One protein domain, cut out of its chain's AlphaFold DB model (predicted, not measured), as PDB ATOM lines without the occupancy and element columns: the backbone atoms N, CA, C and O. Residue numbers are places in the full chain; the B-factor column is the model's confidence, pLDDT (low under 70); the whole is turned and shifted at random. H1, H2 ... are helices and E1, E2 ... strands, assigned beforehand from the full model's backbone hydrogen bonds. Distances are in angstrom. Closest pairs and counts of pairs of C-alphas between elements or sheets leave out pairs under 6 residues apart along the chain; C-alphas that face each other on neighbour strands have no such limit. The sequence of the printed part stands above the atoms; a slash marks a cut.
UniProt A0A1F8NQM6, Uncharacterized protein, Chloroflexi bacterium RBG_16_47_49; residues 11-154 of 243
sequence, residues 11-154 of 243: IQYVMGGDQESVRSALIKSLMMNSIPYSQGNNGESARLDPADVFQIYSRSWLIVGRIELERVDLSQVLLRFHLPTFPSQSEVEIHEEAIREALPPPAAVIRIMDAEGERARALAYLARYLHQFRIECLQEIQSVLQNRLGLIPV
ATOM      1  N   ILE A  11     190.731 258.613 270.488       79.94
ATOM      2  CA  ILE A  11     191.828 257.728 270.077       79.94
ATOM      3  C   ILE A  11     193.145 258.482 270.265       79.94
ATOM      4  O   ILE A  11     193.227 259.665 269.942       79.94
ATOM      5  N   GLN A  12     194.175 257.818 270.789       84.00
ATOM      6  CA  GLN A  12     195.393 258.484 271.250       84.00
ATOM      7  C   GLN A  12     196.651 257.974 270.558       84.00
ATOM      8  O   GLN A  12     196.815 256.773 270.341       84.00
ATOM      9  N   TYR A  13     197.559 258.902 270.274       83.06
ATOM     10  CA  TYR A  13     198.857 258.625 269.671       83.06
ATOM     11  C   TYR A  13     199.950 259.410 270.376       83.06
ATOM     12  O   TYR A  13     199.706 260.525 270.820       83.06
ATOM     13  N   VAL A  14     201.164 258.870 270.429       83.25
ATOM     14  CA  VAL A  14     202.349 259.625 270.853       83.25
ATOM     15  C   VAL A  14     203.211 259.931 269.640       83.25
ATOM     16  O   VAL A  14     203.397 259.089 268.757       83.25
ATOM     17  N   MET A  15     203.741 261.151 269.621       82.69
ATOM     18  CA  MET A  15     204.753 261.596 268.679       82.69
ATOM     19  C   MET A  15     205.972 262.115 269.445       82.69
ATOM     20  O   MET A  15     205.836 262.843 270.430       82.69
ATOM     21  N   GLY A  16     207.161 261.734 268.977       80.56
ATOM     22  CA  GLY A  16     208.417 262.292 269.465       80.56
ATOM     23  C   GLY A  16     208.656 263.694 268.897       80.56
ATOM     24  O   GLY A  16     208.497 263.918 267.698       80.56
ATOM     25  N   GLY A  17     209.051 264.621 269.757       82.56
ATOM     26  CA  GLY A  17     209.307 266.023 269.451       82.56
ATOM     27  C   GLY A  17     208.836 266.931 270.581       82.56
ATOM     28  O   GLY A  17     208.045 266.533 271.435       82.56
ATOM     29  N   ASP A  18     209.324 268.165 270.592       84.62
ATOM     30  CA  ASP A  18     208.720 269.205 271.413       84.62
ATOM     31  C   ASP A  18     207.346 269.617 270.844       84.62
ATOM     32  O   ASP A  18     207.011 269.372 269.681       84.62
ATOM     33  N   GLN A  19     206.540 270.259 271.684       82.31
ATOM     34  CA  GLN A  19     205.163 270.650 271.379       82.31
ATOM     35  C   GLN A  19     205.038 271.553 270.147       82.31
ATOM     36  O   GLN A  19     204.094 271.396 269.373       82.31
ATOM     37  N   GLU A  20     205.992 272.456 269.923       83.75
ATOM     38  CA  GLU A  20     205.963 273.401 268.806       83.75
ATOM     39  C   GLU A  20     206.330 272.718 267.480       83.75
ATOM     40  O   GLU A  20     205.665 272.935 266.459       83.75
ATOM     41  N   SER A  21     207.316 271.817 267.508       85.00
ATOM     42  CA  SER A  21     207.686 270.970 266.372       85.00
ATOM     43  C   SER A  21     206.543 270.041 265.957       85.00
ATOM     44  O   SER A  21     206.194 269.981 264.773       85.00
ATOM     45  N   VAL A  22     205.910 269.354 266.918       83.62
ATOM     46  CA  VAL A  22     204.767 268.463 266.651       83.62
ATOM     47  C   VAL A  22     203.578 269.260 266.116       83.62
ATOM     48  O   VAL A  22     202.982 268.874 265.109       83.62
ATOM     49  N   ARG A  23     203.270 270.413 266.721       83.69
ATOM     50  CA  ARG A  23     202.225 271.325 266.241       83.69
ATOM     51  C   ARG A  23     202.471 271.760 264.797       83.69
ATOM     52  O   ARG A  23     201.566 271.684 263.966       83.69
ATOM     53  N   SER A  24     203.691 272.181 264.480       83.81
ATOM     54  CA  SER A  24     204.067 272.617 263.131       83.81
ATOM     55  C   SER A  24     203.954 271.481 262.109       83.81
ATOM     56  O   SER A  24     203.429 271.680 261.008       83.81
ATOM     57  N   ALA A  25     204.386 270.271 262.475       83.88
ATOM     58  CA  ALA A  25     204.278 269.084 261.631       83.88
ATOM     59  C   ALA A  25     202.816 268.667 261.392       83.88
ATOM     60  O   ALA A  25     202.454 268.316 260.262       83.88
ATOM     61  N   LEU A  26     201.967 268.761 262.422       82.75
ATOM     62  CA  LEU A  26     200.532 268.500 262.330       82.75
ATOM     63  C   LEU A  26     199.853 269.498 261.390       82.75
ATOM     64  O   LEU A  26     199.189 269.078 260.443       82.75
ATOM     65  N   ILE A  27     200.076 270.802 261.585       80.50
ATOM     66  CA  ILE A  27     199.517 271.860 260.726       80.50
ATOM     67  C   ILE A  27     199.924 271.633 259.270       80.50
ATOM     68  O   ILE A  27     199.071 271.602 258.384       80.50
ATOM     69  N   LYS A  28     201.218 271.412 259.013       81.56
ATOM     70  CA  LYS A  28     201.726 271.165 257.659       81.56
ATOM     71  C   LYS A  28     201.079 269.932 257.025       81.56
ATOM     72  O   LYS A  28     200.722 269.962 255.850       81.56
ATOM     73  N   SER A  29     200.907 268.862 257.798       80.31
ATOM     74  CA  SER A  29     200.310 267.616 257.312       80.31
ATOM     75  C   SER A  29     198.817 267.752 257.027       80.31
ATOM     76  O   SER A  29     198.349 267.165 256.051       80.31
ATOM     77  N   LEU A  30     198.100 268.541 257.834       75.56
ATOM     78  CA  LEU A  30     196.681 268.850 257.651       75.56
ATOM     79  C   LEU A  30     196.428 269.812 256.477       75.56
ATOM     80  O   LEU A  30     195.393 269.715 255.828       75.56
ATOM     81  N   MET A  31     197.362 270.726 256.190       70.00
ATOM     82  CA  MET A  31     197.252 271.695 255.088       70.00
ATOM     83  C   MET A  31     197.681 271.141 253.722       70.00
ATOM     84  O   MET A  31     197.378 271.734 252.689       70.00
ATOM     85  N   MET A  32     198.405 270.021 253.678       61.97
ATOM     86  CA  MET A  32     198.790 269.387 252.419       61.97
ATOM     87  C   MET A  32     197.592 268.644 251.802       61.97
ATOM     88  O   MET A  32     197.026 267.767 252.446       61.97
ATOM     89  N   ASN A  33     197.289 268.956 250.531       52.72
ATOM     90  CA  ASN A  33     196.175 268.524 249.648       52.72
ATOM     91  C   ASN A  33     195.786 267.020 249.594       52.72
ATOM     92  O   ASN A  33     194.977 266.625 248.759       52.72
ATOM     93  N   SER A  34     196.369 266.157 250.417       45.16
ATOM     94  CA  SER A  34     196.069 264.725 250.536       45.16
ATOM     95  C   SER A  34     194.936 264.397 251.503       45.16
ATOM     96  O   SER A  34     194.565 263.237 251.606       45.16
ATOM     97  N   ILE A  35     194.446 265.376 252.261       50.34
ATOM     98  CA  ILE A  35     193.150 265.256 252.922       50.34
ATOM     99  C   ILE A  35     192.173 265.906 251.941       50.34
ATOM    100  O   ILE A  35     192.303 267.112 251.702       50.34
ATOM    101  N   PRO A  36     191.227 265.168 251.334       40.31
ATOM    102  CA  PRO A  36     190.350 265.691 250.281       40.31
ATOM    103  C   PRO A  36     189.414 266.834 250.724       40.31
ATOM    104  O   PRO A  36     188.550 267.262 249.961       40.31
ATOM    105  N   TYR A  37     189.620 267.399 251.916       47.69
ATOM    106  CA  TYR A  37     188.740 268.348 252.575       47.69
ATOM    107  C   TYR A  37     189.398 269.687 252.965       47.69
ATOM    108  O   TYR A  37     188.719 270.555 253.502       47.69
ATOM    109  N   SER A  38     190.675 269.922 252.633       39.31
ATOM    110  CA  SER A  38     191.386 271.166 252.984       39.31
ATOM    111  C   SER A  38     191.636 272.092 251.782       39.31
ATOM    112  O   SER A  38     192.778 272.316 251.403       39.31
ATOM    113  N   GLN A  39     190.584 272.630 251.160       35.69
ATOM    114  CA  GLN A  39     190.649 273.868 250.355       35.69
ATOM    115  C   GLN A  39     189.228 274.441 250.295       35.69
ATOM    116  O   GLN A  39     188.356 273.780 249.749       35.69
ATOM    117  N   GLY A  40     188.874 275.604 250.823       31.23
ATOM    118  CA  GLY A  40     189.588 276.647 251.541       31.23
ATOM    119  C   GLY A  40     188.625 277.833 251.656       31.23
ATOM    120  O   GLY A  40     187.679 277.941 250.880       31.23
ATOM    121  N   ASN A  41     188.889 278.759 252.567       30.78
ATOM    122  CA  ASN A  41     188.752 280.151 252.182       30.78
ATOM    123  C   ASN A  41     189.977 280.890 252.699       30.78
ATOM    124  O   ASN A  41     190.415 280.706 253.834       30.78
ATOM    125  N   ASN A  42     190.585 281.643 251.794       35.19
ATOM    126  CA  ASN A  42     191.702 282.517 252.082       35.19
ATOM    127  C   ASN A  42     191.275 283.493 253.188       35.19
ATOM    128  O   ASN A  42     190.383 284.306 252.971       35.19
ATOM    129  N   GLY A  43     191.909 283.384 254.356       31.03
ATOM    130  CA  GLY A  43     191.634 284.211 255.530       31.03
ATOM    131  C   GLY A  43     190.993 283.411 256.663       31.03
ATOM    132  O   GLY A  43     189.804 283.138 256.642       31.03
ATOM    133  N   GLU A  44     191.798 283.071 257.672       35.50
ATOM    134  CA  GLU A  44     191.325 282.845 259.047       35.50
ATOM    135  C   GLU A  44     190.263 281.746 259.272       35.50
ATOM    136  O   GLU A  44     189.109 282.071 259.514       35.50
ATOM    137  N   SER A  45     190.612 280.451 259.321       36.66
ATOM    138  CA  SER A  45     189.775 279.461 260.056       36.66
ATOM    139  C   SER A  45     190.474 278.141 260.424       36.66
ATOM    140  O   SER A  45     189.855 277.088 260.497       36.66
ATOM    141  N   ALA A  46     191.754 278.196 260.789       41.47
ATOM    142  CA  ALA A  46     192.122 277.548 262.042       41.47
ATOM    143  C   ALA A  46     191.964 278.651 263.092       41.47
ATOM    144  O   ALA A  46     192.895 279.423 263.305       41.47
ATOM    145  N   ARG A  47     190.761 278.845 263.654       38.00
ATOM    146  CA  ARG A  47     190.642 279.694 264.847       38.00
ATOM    147  C   ARG A  47     191.380 278.954 265.953       38.00
ATOM    148  O   ARG A  47     190.899 277.961 266.483       38.00
ATOM    149  N   LEU A  48     192.616 279.389 266.160       44.34
ATOM    150  CA  LEU A  48     193.538 278.897 267.164       44.34
ATOM    151  C   LEU A  48     193.001 279.358 268.517       44.34
ATOM    152  O   LEU A  48     193.203 280.509 268.902       44.34
ATOM    153  N   ASP A  49     192.278 278.482 269.208       37.44
ATOM    154  CA  ASP A  49     192.062 278.661 270.639       37.44
ATOM    155  C   ASP A  49     193.432 278.651 271.355       37.44
ATOM    156  O   ASP A  49     194.385 278.037 270.872       37.44
ATOM    157  N   PRO A  50     193.571 279.316 272.514       45.81
ATOM    158  CA  PRO A  50     194.820 279.367 273.282       45.81
ATOM    159  C   PRO A  50     195.225 278.025 273.932       45.81
ATOM    160  O   PRO A  50     196.199 277.976 274.679       45.81
ATOM    161  N   ALA A  51     194.497 276.944 273.652       52.78
ATOM    162  CA  ALA A  51     194.846 275.568 273.987       52.78
ATOM    163  C   ALA A  51     195.238 274.836 272.693       52.78
ATOM    164  O   ALA A  51     194.691 275.166 271.645       52.78
ATOM    165  N   ASP A  52     196.145 273.853 272.735       73.50
ATOM    166  CA  ASP A  52     196.586 273.081 271.558       73.50
ATOM    167  C   ASP A  52     195.496 272.147 271.010       73.50
ATOM    168  O   ASP A  52     195.631 270.927 270.945       73.50
ATOM    169  N   VAL A  53     194.378 272.740 270.619       79.12
ATOM    170  CA  VAL A  53     193.169 272.110 270.133       79.12
ATOM    171  C   VAL A  53     192.984 272.527 268.680       79.12
ATOM    172  O   VAL A  53     192.918 273.705 268.340       79.12
ATOM    173  N   PHE A  54     192.872 271.532 267.814       77.38
ATOM    174  CA  PHE A  54     192.729 271.658 266.376       77.38
ATOM    175  C   PHE A  54     191.353 271.148 265.985       77.38
ATOM    176  O   PHE A  54     191.070 269.954 266.074       77.38
ATOM    177  N   GLN A  55     190.491 272.053 265.540       80.00
ATOM    178  CA  GLN A  55     189.222 271.688 264.926       80.00
ATOM    179  C   GLN A  55     189.430 271.464 263.432       80.00
ATOM    180  O   GLN A  55     190.043 272.286 262.749       80.00
ATOM    181  N   ILE A  56     188.926 270.342 262.930       77.00
ATOM    182  CA  ILE A  56     189.011 269.975 261.522       77.00
ATOM    183  C   ILE A  56     187.650 270.192 260.883       77.00
ATOM    184  O   ILE A  56     186.637 269.732 261.409       77.00
ATOM    185  N   TYR A  57     187.647 270.849 259.731       74.06
ATOM    186  CA  TYR A  57     186.447 271.187 258.981       74.06
ATOM    187  C   TYR A  57     186.440 270.479 257.624       74.06
ATOM    188  O   TYR A  57     187.489 270.279 257.011       74.06
ATOM    189  N   SER A  58     185.249 270.113 257.153       69.06
ATOM    190  CA  SER A  58     185.019 269.689 255.770       69.06
ATOM    191  C   SER A  58     184.904 270.909 254.846       69.06
ATOM    192  O   SER A  58     184.523 271.990 255.295       69.06
ATOM    193  N   ARG A  59     185.148 270.725 253.536       60.72
ATOM    194  CA  ARG A  59     184.888 271.736 252.483       60.72
ATOM    195  C   ARG A  59     183.463 272.278 252.529       60.72
ATOM    196  O   ARG A  59     183.241 273.433 252.197       60.72
ATOM    197  N   SER A  60     182.532 271.443 252.983       60.34
ATOM    198  CA  SER A  60     181.119 271.774 253.156       60.34
ATOM    199  C   SER A  60     180.810 272.397 254.526       60.34
ATOM    200  O   SER A  60     179.673 272.330 254.978       60.34
ATOM    201  N   TRP A  61     181.786 273.054 255.166       55.38
ATOM    202  CA  TRP A  61     181.583 273.978 256.298       55.38
ATOM    203  C   TRP A  61     181.256 273.322 257.655       55.38
ATOM    204  O   TRP A  61     180.951 274.014 258.623       55.38
ATOM    205  N   LEU A  62     181.359 271.993 257.755       70.25
ATOM    206  CA  LEU A  62     181.009 271.218 258.952       70.25
ATOM    207  C   LEU A  62     182.246 270.791 259.742       70.25
ATOM    208  O   LEU A  62     183.217 270.311 259.156       70.25
ATOM    209  N   ILE A  63     182.184 270.889 261.076       70.75
ATOM    210  CA  ILE A  63     183.196 270.285 261.957       70.75
ATOM    211  C   ILE A  63     183.166 268.771 261.743       70.75
ATOM    212  O   ILE A  63     182.114 268.136 261.847       70.75
ATOM    213  N   VAL A  64     184.324 268.205 261.428       76.44
ATOM    214  CA  VAL A  64     184.544 266.775 261.189       76.44
ATOM    215  C   VAL A  64     185.114 266.097 262.427       76.44
ATOM    216  O   VAL A  64     184.736 264.976 262.753       76.44
ATOM    217  N   GLY A  65     186.005 266.783 263.135       77.19
ATOM    218  CA  GLY A  65     186.657 266.226 264.308       77.19
ATOM    219  C   GLY A  65     187.514 267.244 265.037       77.19
ATOM    220  O   GLY A  65     187.688 268.381 264.591       77.19
ATOM    221  N   ARG A  66     188.049 266.817 266.177       83.38
ATOM    222  CA  ARG A  66     188.907 267.619 267.045       83.38
ATOM    223  C   ARG A  66     190.147 266.811 267.405       83.38
ATOM    224  O   ARG A  66     190.033 265.652 267.796       83.38
ATOM    225  N   ILE A  67     191.313 267.432 267.289       85.19
ATOM    226  CA  ILE A  67     192.589 266.889 267.753       85.19
ATOM    227  C   ILE A  67     193.080 267.772 268.889       85.19
ATOM    228  O   ILE A  67     193.095 268.986 268.746       85.19
ATOM    229  N   GLU A  68     193.493 267.191 269.999       86.62
ATOM    230  CA  GLU A  68     194.176 267.917 271.068       86.62
ATOM    231  C   GLU A  68     195.607 267.433 271.183       86.62
ATOM    232  O   GLU A  68     195.868 266.241 271.020       86.62
ATOM    233  N   LEU A  69     196.520 268.346 271.489       84.75
ATOM    234  CA  LEU A  69     197.870 267.999 271.887       84.75
ATOM    235  C   LEU A  69     198.030 268.220 273.382       84.75
ATOM    236  O   LEU A  69     197.659 269.256 273.926       84.75
ATOM    237  N   GLU A  70     198.626 267.238 274.032       84.69
ATOM    238  CA  GLU A  70     198.999 267.302 275.432       84.69
ATOM    239  C   GLU A  70     200.481 266.961 275.534       84.69
ATOM    240  O   GLU A  70     200.932 265.905 275.086       84.69
ATOM    241  N   ARG A  71     201.271 267.874 276.095       81.19
ATOM    242  CA  ARG A  71     202.688 267.619 276.331       81.19
ATOM    243  C   ARG A  71     202.834 266.579 277.437       81.19
ATOM    244  O   ARG A  71     202.371 266.807 278.549       81.19
ATOM    245  N   VAL A  72     203.508 265.473 277.134       78.38
ATOM    246  CA  VAL A  72     203.801 264.421 278.118       78.38
ATOM    247  C   VAL A  72     205.138 264.708 278.795       78.38
ATOM    248  O   VAL A  72     205.227 264.706 280.020       78.38
ATOM    249  N   ASP A  73     206.169 265.018 278.001       78.00
ATOM    250  CA  ASP A  73     207.494 265.402 278.491       78.00
ATOM    251  C   ASP A  73     208.188 266.417 277.553       78.00
ATOM    252  O   ASP A  73     207.551 267.102 276.749       78.00
ATOM    253  N   LEU A  74     209.506 266.602 277.688       77.12
ATOM    254  CA  LEU A  74     210.264 267.547 276.856       77.12
ATOM    255  C   LEU A  74     210.384 267.124 275.382       77.12
ATOM    256  O   LEU A  74     210.644 267.972 274.534       77.12
ATOM    257  N   SER A  75     210.196 265.840 275.103       79.94
ATOM    258  CA  SER A  75     210.463 265.148 273.844       79.94
ATOM    259  C   SER A  75     209.276 264.337 273.320       79.94
ATOM    260  O   SER A  75     209.422 263.654 272.309       79.94
ATOM    261  N   GLN A  76     208.133 264.363 274.004       79.19
ATOM    262  CA  GLN A  76     206.948 263.591 273.659       79.19
ATOM    263  C   GLN A  76     205.680 264.418 273.811       79.19
ATOM    264  O   GLN A  76     205.451 265.110 274.811       79.19
ATOM    265  N   VAL A  77     204.806 264.259 272.823       83.81
ATOM    266  CA  VAL A  77     203.496 264.895 272.772       83.81
ATOM    267  C   VAL A  77     202.447 263.833 272.479       83.81
ATOM    268  O   VAL A  77     202.592 263.026 271.559       83.81
ATOM    269  N   LEU A  78     201.382 263.846 273.270       84.56
ATOM    270  CA  LEU A  78     200.193 263.037 273.081       84.56
ATOM    271  C   LEU A  78     199.237 263.771 272.142       84.56
ATOM    272  O   LEU A  78     198.885 264.919 272.389       84.56
ATOM    273  N   LEU A  79     198.787 263.098 271.093       87.25
ATOM    274  CA  LEU A  79     197.729 263.546 270.200       87.25
ATOM    275  C   LEU A  79     196.450 262.784 270.546       87.25
ATOM    276  O   LEU A  79     196.406 261.559 270.429       87.25
ATOM    277  N   ARG A  80     195.393 263.502 270.930       87.69
ATOM    278  CA  ARG A  80     194.058 262.952 271.190       87.69
ATOM    279  C   ARG A  80     193.102 263.310 270.067       87.69
ATOM    280  O   ARG A  80     192.744 264.469 269.900       87.69
ATOM    281  N   PHE A  81     192.645 262.311 269.331       86.38
ATOM    282  CA  PHE A  81     191.611 262.440 268.314       86.38
ATOM    283  C   PHE A  81     190.258 262.157 268.946       86.38
ATOM    284  O   PHE A  81     189.939 261.006 269.231       86.38
ATOM    285  N   HIS A  82     189.461 263.195 269.155       84.38
ATOM    286  CA  HIS A  82     188.111 263.060 269.689       84.38
ATOM    287  C   HIS A  82     187.189 262.445 268.646       84.38
ATOM    288  O   HIS A  82     187.149 262.894 267.498       84.38
ATOM    289  N   LEU A  83     186.448 261.420 269.057       82.75
ATOM    290  CA  LEU A  83     185.408 260.833 268.232       82.75
ATOM    291  C   LEU A  83     184.273 261.849 268.059       82.75
ATOM    292  O   LEU A  83     183.944 262.571 269.006       82.75
ATOM    293  N   PRO A  84     183.662 261.931 266.868       83.56
ATOM    294  CA  PRO A  84     182.583 262.873 266.638       83.56
ATOM    295  C   PRO A  84     181.397 262.526 267.533       83.56
ATOM    296  O   PRO A  84     181.009 261.362 267.637       83.56
ATOM    297  N   THR A  85     180.780 263.525 268.153       83.69
ATOM    298  CA  THR A  85     179.514 263.323 268.857       83.69
ATOM    299  C   THR A  85     178.386 263.082 267.854       83.69
ATOM    300  O   THR A  85     178.462 263.467 266.680       83.69
ATOM    301  N   PHE A  86     177.320 262.414 268.303       84.75
ATOM    302  CA  PHE A  86     176.109 262.327 267.496       84.75
ATOM    303  C   PHE A  86     175.527 263.742 267.321       84.75
ATOM    304  O   PHE A  86     175.406 264.456 268.322       84.75
ATOM    305  N   PRO A  87     175.211 264.174 266.088       86.25
ATOM    306  CA  PRO A  87     174.788 265.540 265.840       86.25
ATOM    307  C   PRO A  87     173.433 265.817 266.485       86.25
ATOM    308  O   PRO A  87     172.524 264.981 266.473       86.25
ATOM    309  N   SER A  88     173.308 267.008 267.060       86.25
ATOM    310  CA  SER A  88     172.039 267.457 267.632       86.25
ATOM    311  C   SER A  88     171.033 267.776 266.524       86.25
ATOM    312  O   SER A  88     171.414 268.103 265.402       86.25
ATOM    313  N   GLN A  89     169.735 267.720 266.827       85.75
ATOM    314  CA  GLN A  89     168.708 268.055 265.836       85.75
ATOM    315  C   GLN A  89     168.881 269.485 265.294       85.75
ATOM    316  O   GLN A  89     168.836 269.689 264.086       85.75
ATOM    317  N   SER A  90     169.142 270.452 266.173       87.38
ATOM    318  CA  SER A  90     169.366 271.853 265.811       87.38
ATOM    319  C   SER A  90     170.575 272.037 264.891       87.38
ATOM    320  O   SER A  90     170.521 272.823 263.952       87.38
ATOM    321  N   GLU A  91     171.656 271.291 265.113       84.88
ATOM    322  CA  GLU A  91     172.824 271.299 264.225       84.88
ATOM    323  C   GLU A  91     172.485 270.778 262.821       84.88
ATOM    324  O   GLU A  91     172.897 271.367 261.823       84.88
ATOM    325  N   VAL A  92     171.709 269.695 262.737       87.81
ATOM    326  CA  VAL A  92     171.283 269.116 261.455       87.81
ATOM    327  C   VAL A  92     170.353 270.063 260.707       87.81
ATOM    328  O   VAL A  92     170.477 270.181 259.496       87.81
ATOM    329  N   GLU A  93     169.464 270.763 261.410       88.69
ATOM    330  CA  GLU A  93     168.578 271.771 260.818       88.69
ATOM    331  C   GLU A  93     169.358 272.974 260.266       88.69
ATOM    332  O   GLU A  93     169.080 273.420 259.156       88.69
ATOM    333  N   ILE A  94     170.364 273.472 260.997       88.38
ATOM    334  CA  ILE A  94     171.211 274.593 260.549       88.38
ATOM    335  C   ILE A  94     171.971 274.240 259.265       88.38
ATOM    336  O   ILE A  94     172.161 275.095 258.400       88.38
ATOM    337  N   HIS A  95     172.410 272.988 259.138       83.12
ATOM    338  CA  HIS A  95     173.247 272.535 258.029       83.12
ATOM    339  C   HIS A  95     172.515 271.636 257.022       83.12
ATOM    340  O   HIS A  95     173.164 270.997 256.196       83.12
ATOM    341  N   GLU A  96     171.181 271.587 257.061       87.31
ATOM    342  CA  GLU A  96     170.371 270.627 256.302       87.31
ATOM    343  C   GLU A  96     170.694 270.640 254.801       87.31
ATOM    344  O   GLU A  96     170.930 269.586 254.208       87.31
ATOM    345  N   GLU A  97     170.747 271.827 254.199       84.69
ATOM    346  CA  GLU A  97     171.031 272.014 252.772       84.69
ATOM    347  C   GLU A  97     172.408 271.453 252.394       84.69
ATOM    348  O   GLU A  97     172.514 270.617 251.498       84.69
ATOM    349  N   ALA A  98     173.444 271.805 253.159       81.44
ATOM    350  CA  ALA A  98     174.803 271.325 252.930       81.44
ATOM    351  C   ALA A  98     174.922 269.799 253.095       81.44
ATOM    352  O   ALA A  98     175.643 269.142 252.341       81.44
ATOM    353  N   ILE A  99     174.204 269.211 254.060       85.94
ATOM    354  CA  ILE A  99     174.191 267.754 254.256       85.94
ATOM    355  C   ILE A  99     173.496 267.076 253.068       85.94
ATOM    356  O   ILE A  99     173.985 266.060 252.578       85.94
ATOM    357  N   ARG A 100     172.384 267.640 252.580       86.31
ATOM    358  CA  ARG A 100     171.632 267.113 251.432       86.31
ATOM    359  C   ARG A 100     172.443 267.149 250.140       86.31
ATOM    360  O   ARG A 100     172.411 266.171 249.397       86.31
ATOM    361  N   GLU A 101     173.179 268.228 249.888       83.31
ATOM    362  CA  GLU A 101     174.083 268.332 248.735       83.31
ATOM    363  C   GLU A 101     175.216 267.301 248.784       83.31
ATOM    364  O   GLU A 101     175.629 266.778 247.751       83.31
ATOM    365  N   ALA A 102     175.695 266.974 249.986       80.38
ATOM    366  CA  ALA A 102     176.769 266.011 250.188       80.38
ATOM    367  C   ALA A 102     176.318 264.541 250.107       80.38
ATOM    368  O   ALA A 102     177.171 263.659 250.191       80.38
ATOM    369  N   LEU A 103     175.016 264.243 249.986       82.81
ATOM    370  CA  LEU A 103     174.525 262.862 249.952       82.81
ATOM    371  C   LEU A 103     174.983 262.126 248.680       82.81
ATOM    372  O   LEU A 103     174.800 262.639 247.571       82.81
ATOM    373  N   PRO A 104     175.489 260.883 248.795       77.38
ATOM    374  CA  PRO A 104     175.836 260.091 247.628       77.38
ATOM    375  C   PRO A 104     174.572 259.744 246.821       77.38
ATOM    376  O   PRO A 104     173.527 259.413 247.396       77.38
ATOM    377  N   PRO A 105     174.635 259.767 245.479       76.12
ATOM    378  CA  PRO A 105     173.556 259.244 244.654       76.12
ATOM    379  C   PRO A 105     173.393 257.725 244.866       76.12
ATOM    380  O   PRO A 105     174.402 257.020 244.910       76.12
ATOM    381  N   PRO A 106     172.161 257.184 244.919       72.31
ATOM    382  CA  PRO A 106     170.876 257.867 244.782       72.31
ATOM    383  C   PRO A 106     170.271 258.306 246.130       72.31
ATOM    384  O   PRO A 106     169.929 257.484 246.978       72.31
ATOM    385  N   ALA A 107     169.973 259.600 246.274       79.62
ATOM    386  CA  ALA A 107     169.262 260.167 247.429       79.62
ATOM    387  C   ALA A 107     167.735 259.896 247.399       79.62
ATOM    388  O   ALA A 107     166.926 260.754 247.741       79.62
ATOM    389  N   ALA A 108     167.309 258.719 246.934       81.06
ATOM    390  CA  ALA A 108     165.890 258.384 246.782       81.06
ATOM    391  C   ALA A 108     165.166 258.299 248.135       81.06
ATOM    392  O   ALA A 108     164.036 258.757 248.254       81.06
ATOM    393  N   VAL A 109     165.846 257.774 249.161       83.25
ATOM    394  CA  VAL A 109     165.286 257.575 250.508       83.25
ATOM    395  C   VAL A 109     164.800 258.892 251.115       83.25
ATOM    396  O   VAL A 109     163.668 258.965 251.579       83.25
ATOM    397  N   ILE A 110     165.614 259.949 251.052       85.94
ATOM    398  CA  ILE A 110     165.230 261.246 251.620       85.94
ATOM    399  C   ILE A 110     164.120 261.927 250.812       85.94
ATOM    400  O   ILE A 110     163.211 262.499 251.397       85.94
ATOM    401  N   ARG A 111     164.122 261.782 249.478       84.25
ATOM    402  CA  ARG A 111     163.056 262.324 248.617       84.25
ATOM    403  C   ARG A 111     161.697 261.684 248.902       84.25
ATOM    404  O   ARG A 111     160.686 262.369 248.823       84.25
ATOM    405  N   ILE A 112     161.676 260.387 249.221       86.06
ATOM    406  CA  ILE A 112     160.454 259.678 249.625       86.06
ATOM    407  C   ILE A 112     159.966 260.216 250.975       86.06
ATOM    408  O   ILE A 112     158.805 260.592 251.084       86.06
ATOM    409  N   MET A 113     160.860 260.348 251.962       87.44
ATOM    410  CA  MET A 113     160.516 260.917 253.275       87.44
ATOM    411  C   MET A 113     159.977 262.351 253.169       87.44
ATOM    412  O   MET A 113     159.023 262.704 253.862       87.44
ATOM    413  N   ASP A 114     160.557 263.170 252.285       87.38
ATOM    414  CA  ASP A 114     160.081 264.529 252.017       87.38
ATOM    415  C   ASP A 114     158.681 264.517 251.378       87.38
ATOM    416  O   ASP A 114     157.811 265.288 251.781       87.38
ATOM    417  N   ALA A 115     158.442 263.623 250.409       87.88
ATOM    418  CA  ALA A 115     157.149 263.485 249.735       87.88
ATOM    419  C   ALA A 115     156.034 262.998 250.677       87.88
ATOM    420  O   ALA A 115     154.881 263.397 250.524       87.88
ATOM    421  N   GLU A 116     156.377 262.171 251.665       90.06
ATOM    422  CA  GLU A 116     155.466 261.695 252.713       90.06
ATOM    423  C   GLU A 116     155.261 262.724 253.844       90.06
ATOM    424  O   GLU A 116     154.442 262.513 254.738       90.06
ATOM    425  N   GLY A 117     155.977 263.855 253.816       86.88
ATOM    426  CA  GLY A 117     155.899 264.896 254.844       86.88
ATOM    427  C   GLY A 117     156.544 264.503 256.179       86.88
ATOM    428  O   GLY A 117     156.307 265.150 257.203       86.88
ATOM    429  N   GLU A 118     157.380 263.463 256.205       89.81
ATOM    430  CA  GLU A 118     157.968 262.898 257.421       89.81
ATOM    431  C   GLU A 118     159.249 263.633 257.860       89.81
ATOM    432  O   GLU A 118     160.324 263.044 258.004       89.81
ATOM    433  N   ARG A 119     159.141 264.940 258.134       87.00
ATOM    434  CA  ARG A 119     160.291 265.807 258.460       87.00
ATOM    435  C   ARG A 119     161.180 265.262 259.584       87.00
ATOM    436  O   ARG A 119     162.402 265.298 259.475       87.00
ATOM    437  N   ALA A 120     160.590 264.723 260.651       86.62
ATOM    438  CA  ALA A 120     161.351 264.173 261.775       86.62
ATOM    439  C   ALA A 120     162.221 262.967 261.368       86.62
ATOM    440  O   ALA A 120     163.347 262.822 261.845       86.62
ATOM    441  N   ARG A 121     161.727 262.114 260.461       86.94
ATOM    442  CA  ARG A 121     162.490 260.970 259.940       86.94
ATOM    443  C   ARG A 121     163.565 261.414 258.955       86.94
ATOM    444  O   ARG A 121     164.673 260.891 259.031       86.94
ATOM    445  N   ALA A 122     163.279 262.411 258.115       87.69
ATOM    446  CA  ALA A 122     164.275 263.010 257.229       87.69
ATOM    447  C   ALA A 122     165.451 263.614 258.023       87.69
ATOM    448  O   ALA A 122     166.608 263.297 257.748       87.69
ATOM    449  N   LEU A 123     165.173 264.389 259.079       88.31
ATOM    450  CA  LEU A 123     166.214 264.946 259.953       88.31
ATOM    451  C   LEU A 123     167.012 263.854 260.676       88.31
ATOM    452  O   LEU A 123     168.236 263.927 260.741       88.31
ATOM    453  N   ALA A 124     166.357 262.798 261.167       87.94
ATOM    454  CA  ALA A 124     167.054 261.669 261.784       87.94
ATOM    455  C   ALA A 124     167.956 260.915 260.786       87.94
ATOM    456  O   ALA A 124     169.039 260.451 261.154       87.94
ATOM    457  N   TYR A 125     167.532 260.799 259.527       89.25
ATOM    458  CA  TYR A 125     168.342 260.223 258.456       89.25
ATOM    459  C   TYR A 125     169.585 261.079 258.177       89.25
ATOM    460  O   TYR A 125     170.700 260.556 258.164       89.25
ATOM    461  N   LEU A 126     169.410 262.396 258.039       89.25
ATOM    462  CA  LEU A 126     170.509 263.343 257.840       89.25
ATOM    463  C   LEU A 126     171.486 263.357 259.024       89.25
ATOM    464  O   LEU A 126     172.695 263.365 258.812       89.25
ATOM    465  N   ALA A 127     170.983 263.275 260.259       89.25
ATOM    466  CA  ALA A 127     171.800 263.171 261.469       89.25
ATOM    467  C   ALA A 127     172.716 261.938 261.438       89.25
ATOM    468  O   ALA A 127     173.916 262.026 261.703       89.25
ATOM    469  N   ARG A 128     172.159 260.776 261.074       88.62
ATOM    470  CA  ARG A 128     172.924 259.527 260.949       88.62
ATOM    471  C   ARG A 128     173.967 259.616 259.848       88.62
ATOM    472  O   ARG A 128     175.104 259.209 260.069       88.62
ATOM    473  N   TYR A 129     173.587 260.160 258.694       87.62
ATOM    474  CA  TYR A 129     174.512 260.360 257.587       87.62
ATOM    475  C   TYR A 129     175.676 261.268 257.994       87.62
ATOM    476  O   TYR A 129     176.832 260.893 257.823       87.62
ATOM    477  N   LEU A 130     175.383 262.415 258.614       86.12
ATOM    478  CA  LEU A 130     176.399 263.349 259.091       86.12
ATOM    479  C   LEU A 130     177.346 262.693 260.104       86.12
ATOM    480  O   LEU A 130     178.558 262.872 260.019       86.12
ATOM    481  N   HIS A 131     176.817 261.916 261.050       87.94
ATOM    482  CA  HIS A 131     177.646 261.213 262.026       87.94
ATOM    483  C   HIS A 131     178.582 260.194 261.363       87.94
ATOM    484  O   HIS A 131     179.778 260.180 261.652       87.94
ATOM    485  N   GLN A 132     178.056 259.389 260.438       86.38
ATOM    486  CA  GLN A 132     178.841 258.404 259.698       86.38
ATOM    487  C   GLN A 132     179.932 259.074 258.855       86.38
ATOM    488  O   GLN A 132     181.094 258.686 258.929       86.38
ATOM    489  N   PHE A 133     179.575 260.138 258.134       84.56
ATOM    490  CA  PHE A 133     180.512 260.936 257.348       84.56
ATOM    491  C   PHE A 133     181.661 261.478 258.210       84.56
ATOM    492  O   PHE A 133     182.831 261.358 257.848       84.56
ATOM    493  N   ARG A 134     181.356 262.018 259.398       84.88
ATOM    494  CA  ARG A 134     182.377 262.507 260.340       84.88
ATOM    495  C   ARG A 134     183.334 261.405 260.787       84.88
ATOM    496  O   ARG A 134     184.536 261.648 260.865       84.88
ATOM    497  N   ILE A 135     182.814 260.211 261.075       84.19
ATOM    498  CA  ILE A 135     183.629 259.055 261.473       84.19
ATOM    499  C   ILE A 135     184.576 258.661 260.339       84.19
ATOM    500  O   ILE A 135     185.774 258.520 260.576       84.19
ATOM    501  N   GLU A 136     184.058 258.513 259.122       83.81
ATOM    502  CA  GLU A 136     184.843 258.114 257.951       83.81
ATOM    503  C   GLU A 136     185.949 259.128 257.646       83.81
ATOM    504  O   GLU A 136     187.115 258.756 257.503       83.81
ATOM    505  N   CYS A 137     185.623 260.422 257.649       80.56
ATOM    506  CA  CYS A 137     186.619 261.466 257.447       80.56
ATOM    507  C   CYS A 137     187.678 261.479 258.558       80.56
ATOM    508  O   CYS A 137     188.866 261.628 258.273       80.56
ATOM    509  N   LEU A 138     187.285 261.311 259.826       82.56
ATOM    510  CA  LEU A 138     188.246 261.256 260.929       82.56
ATOM    511  C   LEU A 138     189.189 260.052 260.793       82.56
ATOM    512  O   LEU A 138     190.386 260.193 261.042       82.56
ATOM    513  N   GLN A 139     188.679 258.893 260.371       83.19
ATOM    514  CA  GLN A 139     189.488 257.699 260.111       83.19
ATOM    515  C   GLN A 139     190.482 257.918 258.964       83.19
ATOM    516  O   GLN A 139     191.651 257.545 259.083       83.19
ATOM    517  N   GLU A 140     190.052 258.562 257.880       82.75
ATOM    518  CA  GLU A 140     190.927 258.912 256.760       82.75
ATOM    519  C   GLU A 140     192.055 259.853 257.211       82.75
ATOM    520  O   GLU A 140     193.232 259.598 256.944       82.75
ATOM    521  N   ILE A 141     191.717 260.896 257.975       80.94
ATOM    522  CA  ILE A 141     192.692 261.846 258.523       80.94
ATOM    523  C   ILE A 141     193.678 261.136 259.451       80.94
ATOM    524  O   ILE A 141     194.885 261.357 259.344       80.94
ATOM    525  N   GLN A 142     193.192 260.264 260.337       82.44
ATOM    526  CA  GLN A 142     194.053 259.469 261.211       82.44
ATOM    527  C   GLN A 142     195.031 258.616 260.402       82.44
ATOM    528  O   GLN A 142     196.225 258.658 260.680       82.44
ATOM    529  N   SER A 143     194.556 257.907 259.378       82.62
ATOM    530  CA  SER A 143     195.401 257.082 258.507       82.62
ATOM    531  C   SER A 143     196.483 257.909 257.799       82.62
ATOM    532  O   SER A 143     197.664 257.554 257.808       82.62
ATOM    533  N   VAL A 144     196.120 259.069 257.242       81.81
ATOM    534  CA  VAL A 144     197.077 259.974 256.583       81.81
ATOM    535  C   VAL A 144     198.123 260.496 257.571       81.81
ATOM    536  O   VAL A 144     199.313 260.520 257.248       81.81
ATOM    537  N   LEU A 145     197.706 260.905 258.771       82.19
ATOM    538  CA  LEU A 145     198.617 261.433 259.786       82.19
ATOM    539  C   LEU A 145     199.526 260.349 260.368       82.19
ATOM    540  O   LEU A 145     200.716 260.604 260.530       82.19
ATOM    541  N   GLN A 146     199.014 259.141 260.612       81.38
ATOM    542  CA  GLN A 146     199.823 257.995 261.037       81.38
ATOM    543  C   GLN A 146     200.950 257.717 260.041       81.38
ATOM    544  O   GLN A 146     202.115 257.661 260.431       81.38
ATOM    545  N   ASN A 147     200.613 257.632 258.751       80.00
ATOM    546  CA  ASN A 147     201.579 257.348 257.691       80.00
ATOM    547  C   ASN A 147     202.643 258.445 257.528       80.00
ATOM    548  O   ASN A 147     203.763 258.158 257.116       80.00
ATOM    549  N   ARG A 148     202.309 259.706 257.825       82.00
ATOM    550  CA  ARG A 148     203.214 260.853 257.626       82.00
ATOM    551  C   ARG A 148     204.066 261.198 258.829       82.00
ATOM    552  O   ARG A 148     205.221 261.579 258.664       82.00
ATOM    553  N   LEU A 149     203.469 261.141 260.012       81.50
ATOM    554  CA  LEU A 149     204.090 261.590 261.255       81.50
ATOM    555  C   LEU A 149     204.666 260.427 262.066       81.50
ATOM    556  O   LEU A 149     205.289 260.669 263.093       81.50
ATOM    557  N   GLY A 150     204.471 259.180 261.619       76.88
ATOM    558  CA  GLY A 150     204.933 257.999 262.345       76.88
ATOM    559  C   GLY A 150     204.261 257.875 263.711       76.88
ATOM    560  O   GLY A 150     204.919 257.536 264.690       76.88
ATOM    561  N   LEU A 151     202.969 258.216 263.786       78.56
ATOM    562  CA  LEU A 151     202.214 258.216 265.036       78.56
ATOM    563  C   LEU A 151     202.196 256.814 265.650       78.56
ATOM    564  O   LEU A 151     201.770 255.855 265.005       78.56
ATOM    565  N   ILE A 152     202.603 256.707 266.914       77.38
ATOM    566  CA  ILE A 152     202.594 255.439 267.643       77.38
ATOM    567  C   ILE A 152     201.274 255.355 268.416       77.38
ATOM    568  O   ILE A 152     201.028 256.219 269.264       77.38
ATOM    569  N   PRO A 153     200.399 254.370 268.139       75.56
ATOM    570  CA  PRO A 153     199.139 254.236 268.859       75.56
ATOM    571  C   PRO A 153     199.403 253.951 270.336       75.56
ATOM    572  O   PRO A 153     200.140 253.030 270.691       75.56
ATOM    573  N   VAL A 154     198.765 254.725 271.211       71.06
ATOM    574  CA  VAL A 154     198.767 254.445 272.645       71.06
ATOM    575  C   VAL A 154     197.620 253.486 272.915       71.06
ATOM    576  O   VAL A 154     196.458 253.886 272.974       71.06
TER     577      VAL A 154
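AT A GLANCE: This is residues 11 to 154 of the 243 residues of an uncharacterized protein of Chloroflexi bacterium RBG_16_47_49 (UniProt A0A1F8NQM6). A strongly twisted sheet of four strands is covered on one face by H1 and by residues 130 to 149 of the long helix H5. The rest of H5 runs on past the sheet, and the three short helices H2, H3 and H4 pack on that part of it. The printed part has 144 residues, with five named helices and four named strands in the order E1 H1 E2 E3 E4 H2 H3 H4 H5; the class is mixed, helices and strands. The sheet's order is E1, E4, E3, E2, antiparallel throughout. The whole is elongated, 60 by 33 by 27 A, and only just loose, close to compact, with a radius of gyration of the C-alphas of 17.5 A.

HOW THE PARTS SIT: E2, residues 53 to 57, E3, residues 63 to 71, and E4, residues 76 to 82, form a meander, each strand the antiparallel neighbour of the one before. N 54 and O 67 are 2.7 A apart, and N 68 and O 80 are 2.8 A apart, both within hydrogen-bond range. E1, residues 11 to 16, is the edge strand beside E4, with N 13 and O 79 at 2.9 A; its residues 13 to 14 also pair, antiparallel, with residues 152 to 153. H1, residues 19 to 31, and H5, residues 119 to 149, are on one face of the sheet, two layers in all. H1 lies over E4 at a height over the sheet of 7.5 A, slantwise to the strands, at 38 degrees to E4 on the local plane. H5 lies over E3 at a height of 7.4 A, along the strands, at 24 degrees to E3 on the local plane. H5 is the hub. Its residues 145 to 149 touch residues 25 to 30 of H1 at a steep tilt of 60 degrees, opposite ways; the closest C-alphas, of Ser 29 and Leu 145, are 6.9 A apart. H2, residues 89 to 94, touches H5 about perpendicular, at 81 degrees, the closest C-alphas being Val 92 and Ala 127, 6.0 A. H3, residues 96 to 101, touches H5 at a steep tilt of 63 degrees, closest at C-alphas 99 and 126, 6.8 A. H4, residues 108 to 115, forms a helical hairpin with H5, closest at C-alphas 113 and 122, 5.8 A. In the five helices every O i to N i+4 pair is within hydrogen-bond range.

IN THESE COORDINATES: E1 begins at C-alpha 11, (191.828, 257.728, 270.077). From first to last C-alpha, H1 measures 18.1 A, E3 24.4 A and E4 19.3 A. H5 measures 44.1 A, from C-alpha 119 at (160.291, 265.807, 258.460) to C-alpha 149 at (204.090, 261.590, 261.255).

THE WHOLE: The C-alphas farthest apart, of Leu 74 and Glu 116, are 60.2 A apart. The printed part has no cut. The link from H1 to E2, residues 32 to 52, is long. The mean pLDDT of the printed part is 76.5; residues 32 to 51 and 58 to 61 are under 70.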